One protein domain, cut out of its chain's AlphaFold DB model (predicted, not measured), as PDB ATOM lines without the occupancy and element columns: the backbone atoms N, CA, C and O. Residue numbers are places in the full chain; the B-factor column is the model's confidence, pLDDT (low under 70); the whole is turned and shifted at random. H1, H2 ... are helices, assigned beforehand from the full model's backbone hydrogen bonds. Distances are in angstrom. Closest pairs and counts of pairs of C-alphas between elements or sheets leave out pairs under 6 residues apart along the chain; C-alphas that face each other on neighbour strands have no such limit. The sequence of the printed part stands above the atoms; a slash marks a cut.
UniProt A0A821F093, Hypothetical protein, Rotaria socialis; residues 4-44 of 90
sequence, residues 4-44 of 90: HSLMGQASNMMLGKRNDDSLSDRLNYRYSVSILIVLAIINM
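Overview. This is residues 4 to 44 of the 90 residues of the protein "Hypothetical protein" of Rotaria socialis (UniProt A0A821F093). Two helices make an open, nearly planar V, with a loop joining them at its narrow end and little contact between the arms. The short arm H1 runs toward the loop, and the long arm H2 runs back the opposite way and makes most of the length. The printed part has 41 residues with two named helices, H1 then H2, and no named strand; its class is all helix. It is loose, with a radius of gyration of the C-alphas of 12.1 A, and its outline is only just flat, spanning 37 by 24 by 5 A.

Along the chain. H1 holds residues 4 to 15 and is 16.5 A long from first to last C-alpha. C-alpha 4 is at (0.905, 3.003, -78.262) and C-alpha 15 at (-10.888, -3.861, -87.465). After 7 residues between the helices, H2 holds residues 23 to 43 and is 30.4 A long, ending with C-alpha 43 at (-1.458, -14.135, -63.704).

Arrangement. H1 and H2 are close but not clearly touching, with 1 pair of C-alphas within 8 A. Their closest C-alphas are those of Met 14 and Arg 30, 7.1 A apart. Their lines stand at a shallow tilt of 29 degrees, and they run opposite ways. Their centres are 14.6 A apart. Residues 4 to 13 of H1 and residues 31 to 44, of which 31 to 43 belong to H2, stand free. Residues 16 to 25, of which 23 to 25 belong to H2, stand free too. In the backbones, 7 of 8 O i to N i+4 pairs are within hydrogen-bond range in H1 and 16 of 17 in H2.

Size, cuts and confidence. The two C-alphas farthest apart are those of Asp 20 and Met 44, at 37.0 A, while those of His 4 and Met 44 are 20.4 A apart. The printed part has no cut, and the link from H1 to H2 is short. The mean pLDDT of the printed part is 75.1; residues 4 to 21 are under 70, and the means are 61 for H1 and 86 for H2.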
ATOM      1  N   HIS A   4       1.774   2.280 -77.338       57.03
ATOM      2  CA  HIS A   4       0.905   3.003 -78.262       57.03
ATOM      3  C   HIS A   4       0.926   2.445 -79.702       57.03
ATOM      4  O   HIS A   4      -0.108   2.403 -80.368       57.03
ATOM      5  N   SER A   5       2.079   1.961 -80.178       61.72
ATOM      6  CA  SER A   5       2.206   1.317 -81.498       61.72
ATOM      7  C   SER A   5       1.566  -0.073 -81.513       61.72
ATOM      8  O   SER A   5       0.987  -0.480 -82.519       61.72
ATOM      9  N   LEU A   6       1.650  -0.793 -80.392       60.69
ATOM     10  CA  LEU A   6       1.033  -2.109 -80.197       60.69
ATOM     11  C   LEU A   6      -0.497  -2.015 -80.215       60.69
ATOM     12  O   LEU A   6      -1.157  -2.791 -80.903       60.69
ATOM     13  N   MET A   7      -1.052  -1.005 -79.540       61.81
ATOM     14  CA  MET A   7      -2.482  -0.680 -79.587       61.81
ATOM     15  C   MET A   7      -2.951  -0.332 -81.013       61.81
ATOM     16  O   MET A   7      -4.005  -0.794 -81.448       61.81
ATOM     17  N   GLY A   8      -2.152   0.436 -81.765       62.38
ATOM     18  CA  GLY A   8      -2.455   0.825 -83.149       62.38
ATOM     19  C   GLY A   8      -2.355  -0.311 -84.177       62.38
ATOM     20  O   GLY A   8      -3.077  -0.310 -85.170       62.38
ATOM     21  N   GLN A   9      -1.495  -1.308 -83.964       62.19
ATOM     22  CA  GLN A   9      -1.447  -2.503 -84.818       62.19
ATOM     23  C   GLN A   9      -2.541  -3.515 -84.455       62.19
ATOM     24  O   GLN A   9      -3.168  -4.083 -85.351       62.19
ATOM     25  N   ALA A  10      -2.835  -3.687 -83.162       61.62
ATOM     26  CA  ALA A  10      -3.924  -4.542 -82.699       61.62
ATOM     27  C   ALA A  10      -5.288  -4.060 -83.215       61.62
ATOM     28  O   ALA A  10      -6.116  -4.877 -83.608       61.62
ATOM     29  N   SER A  11      -5.515  -2.745 -83.292       61.81
ATOM     30  CA  SER A  11      -6.748  -2.195 -83.861       61.81
ATOM     31  C   SER A  11      -6.892  -2.519 -85.350       61.81
ATOM     32  O   SER A  11      -7.957  -2.962 -85.757       61.81
ATOM     33  N   ASN A  12      -5.835  -2.409 -86.156       60.78
ATOM     34  CA  ASN A  12      -5.882  -2.756 -87.582       60.78
ATOM     35  C   ASN A  12      -6.106  -4.259 -87.827       60.78
ATOM     36  O   ASN A  12      -6.813  -4.626 -88.762       60.78
ATOM     37  N   MET A  13      -5.581  -5.127 -86.960       59.31
ATOM     38  CA  MET A  13      -5.866  -6.567 -86.985       59.31
ATOM     39  C   MET A  13      -7.309  -6.880 -86.545       59.31
ATOM     40  O   MET A  13      -7.961  -7.734 -87.136       59.31
ATOM     41  N   MET A  14      -7.839  -6.162 -85.550       59.44
ATOM     42  CA  MET A  14      -9.198  -6.360 -85.022       59.44
ATOM     43  C   MET A  14     -10.298  -5.676 -85.858       59.44
ATOM     44  O   MET A  14     -11.472  -6.044 -85.760       59.44
ATOM     45  N   LEU A  15      -9.958  -4.656 -86.650       62.28
ATOM     46  CA  LEU A  15     -10.888  -3.861 -87.465       62.28
ATOM     47  C   LEU A  15     -10.641  -3.964 -88.976       62.28
ATOM     48  O   LEU A  15     -11.386  -3.340 -89.734       62.28
ATOM     49  N   GLY A  16      -9.647  -4.741 -89.421       62.19
ATOM     50  CA  GLY A  16      -9.403  -5.042 -90.829       62.19
ATOM     51  C   GLY A  16     -10.631  -5.701 -91.450       62.19
ATOM     52  O   GLY A  16     -10.821  -6.910 -91.375       62.19
ATOM     53  N   LYS A  17     -11.526  -4.887 -92.012       60.19
ATOM     54  CA  LYS A  17     -12.832  -5.310 -92.518       60.19
ATOM     55  C   LYS A  17     -12.658  -5.993 -93.877       60.19
ATOM     56  O   LYS A  17     -12.995  -5.416 -94.906       60.19
ATOM     57  N   ARG A  18     -12.167  -7.236 -93.889       63.12
ATOM     58  CA  ARG A  18     -12.446  -8.161 -94.996       63.12
ATOM     59  C   ARG A  18     -13.914  -8.563 -94.898       63.12
ATOM     60  O   ARG A  18     -14.406  -8.931 -93.833       63.12
ATOM     61  N   ASN A  19     -14.654  -8.352 -95.979       64.00
ATOM     62  CA  ASN A  19     -16.116  -8.421 -95.987       64.00
ATOM     63  C   ASN A  19     -16.667  -9.857 -96.119       64.00
ATOM     64  O   ASN A  19     -17.880 -10.017 -96.176       64.00
ATOM     65  N   ASP A  20     -15.792 -10.867 -96.113       66.75
ATOM     66  CA  ASP A  20     -16.145 -12.275 -96.355       66.75
ATOM     67  C   ASP A  20     -16.161 -13.131 -95.073       66.75
ATOM     68  O   ASP A  20     -16.470 -14.320 -95.117       66.75
ATOM     69  N   ASP A  21     -15.854 -12.538 -93.916       69.81
ATOM     70  CA  ASP A  21     -15.742 -13.278 -92.657       69.81
ATOM     71  C   ASP A  21     -17.090 -13.328 -91.923       69.81
ATOM     72  O   ASP A  21     -17.696 -12.293 -91.611       69.81
ATOM     73  N   SER A  22     -17.548 -14.544 -91.614       83.00
ATOM     74  CA  SER A  22     -18.792 -14.792 -90.874       83.00
ATOM     75  C   SER A  22     -18.769 -14.130 -89.489       83.00
ATOM     76  O   SER A  22     -17.734 -14.067 -88.825       83.00
ATOM     77  N   LEU A  23     -19.930 -13.664 -89.005       78.62
ATOM     78  CA  LEU A  23     -20.053 -13.013 -87.688       78.62
ATOM     79  C   LEU A  23     -19.503 -13.878 -86.541       78.62
ATOM     80  O   LEU A  23     -18.920 -13.343 -85.601       78.62
ATOM     81  N   SER A  24     -19.654 -15.200 -86.635       80.44
ATOM     82  CA  SER A  24     -19.135 -16.163 -85.659       80.44
ATOM     83  C   SER A  24     -17.611 -16.114 -85.525       80.44
ATOM     84  O   SER A  24     -17.100 -16.133 -84.407       80.44
ATOM     85  N   ASP A  25     -16.890 -15.988 -86.640       81.19
ATOM     86  CA  ASP A  25     -15.425 -15.922 -86.646       81.19
ATOM     87  C   ASP A  25     -14.940 -14.617 -85.996       81.19
ATOM     88  O   ASP A  25     -14.034 -14.601 -85.158       81.19
ATOM     89  N   ARG A  26     -15.664 -13.522 -86.265       78.62
ATOM     90  CA  ARG A  26     -15.376 -12.201 -85.692       78.62
ATOM     91  C   ARG A  26     -15.527 -12.122 -84.184       78.62
ATOM     92  O   ARG A  26     -14.778 -11.399 -83.529       78.62
ATOM     93  N   LEU A  27     -16.510 -12.826 -83.637       80.19
ATOM     94  CA  LEU A  27     -16.696 -12.901 -82.195       80.19
ATOM     95  C   LEU A  27     -15.565 -13.731 -81.580       80.19
ATOM     96  O   LEU A  27     -14.935 -13.285 -80.623       80.19
ATOM     97  N   ASN A  28     -15.248 -14.887 -82.166       86.81
ATOM     98  CA  ASN A  28     -14.273 -15.810 -81.600       86.81
ATOM     99  C   ASN A  28     -12.874 -15.187 -81.461       86.81
ATOM    100  O   ASN A  28     -12.338 -15.151 -80.354       86.81
ATOM    101  N   TYR A  29     -12.303 -14.601 -82.522       82.06
ATOM    102  CA  TYR A  29     -10.940 -14.050 -82.424       82.06
ATOM    103  C   TYR A  29     -10.844 -12.870 -81.441       82.06
ATOM    104  O   TYR A  29      -9.811 -12.688 -80.796       82.06
ATOM    105  N   ARG A  30     -11.915 -12.080 -81.276       82.25
ATOM    106  CA  ARG A  30     -11.951 -10.965 -80.314       82.25
ATOM    107  C   ARG A  30     -12.070 -11.472 -78.882       82.25
ATOM    108  O   ARG A  30     -11.341 -11.004 -78.005       82.25
ATOM    109  N   TYR A  31     -12.964 -12.426 -78.632       85.38
ATOM    110  CA  TYR A  31     -13.193 -12.950 -77.286       85.38
ATOM    111  C   TYR A  31     -12.046 -13.841 -76.813       85.38
ATOM    112  O   TYR A  31     -11.544 -13.625 -75.717       85.38
ATOM    113  N   SER A  32     -11.554 -14.777 -77.626       89.00
ATOM    114  CA  SER A  32     -10.450 -15.656 -77.218       89.00
ATOM    115  C   SER A  32      -9.180 -14.868 -76.896       89.00
ATOM    116  O   SER A  32      -8.576 -15.081 -75.848       89.00
ATOM    117  N   VAL A  33      -8.796 -13.909 -77.749       89.44
ATOM    118  CA  VAL A  33      -7.596 -13.088 -77.523       89.44
ATOM    119  C   VAL A  33      -7.769 -12.175 -76.310       89.44
ATOM    120  O   VAL A  33      -6.856 -12.078 -75.492       89.44
ATOM    121  N   SER A  34      -8.934 -11.542 -76.139       88.31
ATOM    122  CA  SER A  34      -9.178 -10.685 -74.969       88.31
ATOM    123  C   SER A  34      -9.181 -11.475 -73.658       88.31
ATOM    124  O   SER A  34      -8.576 -11.021 -72.690       88.31
ATOM    125  N   ILE A  35      -9.761 -12.680 -73.632       92.44
ATOM    126  CA  ILE A  35      -9.721 -13.575 -72.465       92.44
ATOM    127  C   ILE A  35      -8.276 -13.954 -72.128       92.44
ATOM    128  O   ILE A  35      -7.882 -13.861 -70.968       92.44
ATOM    129  N   LEU A  36      -7.461 -14.325 -73.119       91.62
ATOM    130  CA  LEU A  36      -6.054 -14.667 -72.893       91.62
ATOM    131  C   LEU A  36      -5.244 -13.476 -72.364       91.62
ATOM    132  O   LEU A  36      -4.433 -13.655 -71.459       91.62
ATOM    133  N   ILE A  37      -5.488 -12.264 -72.871       90.44
ATOM    134  CA  ILE A  37      -4.834 -11.041 -72.380       90.44
ATOM    135  C   ILE A  37      -5.236 -10.758 -70.929       90.44
ATOM    136  O   ILE A  37      -4.371 -10.497 -70.096       90.44
ATOM    137  N   VAL A  38      -6.528 -10.846 -70.602       90.88
ATOM    138  CA  VAL A  38      -7.020 -10.633 -69.233       90.88
ATOM    139  C   VAL A  38      -6.429 -11.670 -68.280       90.88
ATOM    140  O   VAL A  38      -5.911 -11.304 -67.228       90.88
ATOM    141  N   LEU A  39      -6.424 -12.949 -68.662       90.31
ATOM    142  CA  LEU A  39      -5.806 -14.007 -67.866       90.31
ATOM    143  C   LEU A  39      -4.298 -13.792 -67.707       90.31
ATOM    144  O   LEU A  39      -3.782 -13.990 -66.612       90.31
ATOM    145  N   ALA A  40      -3.583 -13.351 -68.743       89.19
ATOM    146  CA  ALA A  40      -2.155 -13.055 -68.650       89.19
ATOM    147  C   ALA A  40      -1.868 -11.900 -67.678       89.19
ATOM    148  O   ALA A  40      -0.946 -11.997 -66.872       89.19
ATOM    149  N   ILE A  41      -2.684 -10.839 -67.704       86.94
ATOM    150  CA  ILE A  41      -2.572  -9.712 -66.769       86.94
ATOM    151  C   ILE A  41      -2.867 -10.169 -65.337       86.94
ATOM    152  O   ILE A  41      -2.101  -9.851 -64.433       86.94
ATOM    153  N   ILE A  42      -3.924 -10.961 -65.126       87.31
ATOM    154  CA  ILE A  42      -4.269 -11.500 -63.801       87.31
ATOM    155  C   ILE A  42      -3.155 -12.409 -63.273       87.31
ATOM    156  O   ILE A  42      -2.807 -12.327 -62.104       87.31
ATOM    157  N   ASN A  43      -2.560 -13.258 -64.113       83.69
ATOM    158  CA  ASN A  43      -1.458 -14.135 -63.704       83.69
ATOM    159  C   ASN A  43      -0.126 -13.385 -63.512       83.69
ATOM    160  O   ASN A  43       0.813 -13.940 -62.944       83.69
ATOM    161  N   MET A  44      -0.041 -12.107 -63.895       75.31
ATOM    162  CA  MET A  44       1.110 -11.232 -63.647       75.31
ATOM    163  C   MET A  44       1.173 -10.739 -62.184       75.31
ATOM    164  O   MET A  44       1.689  -9.658 -61.909       75.31
TER     165      MET A  44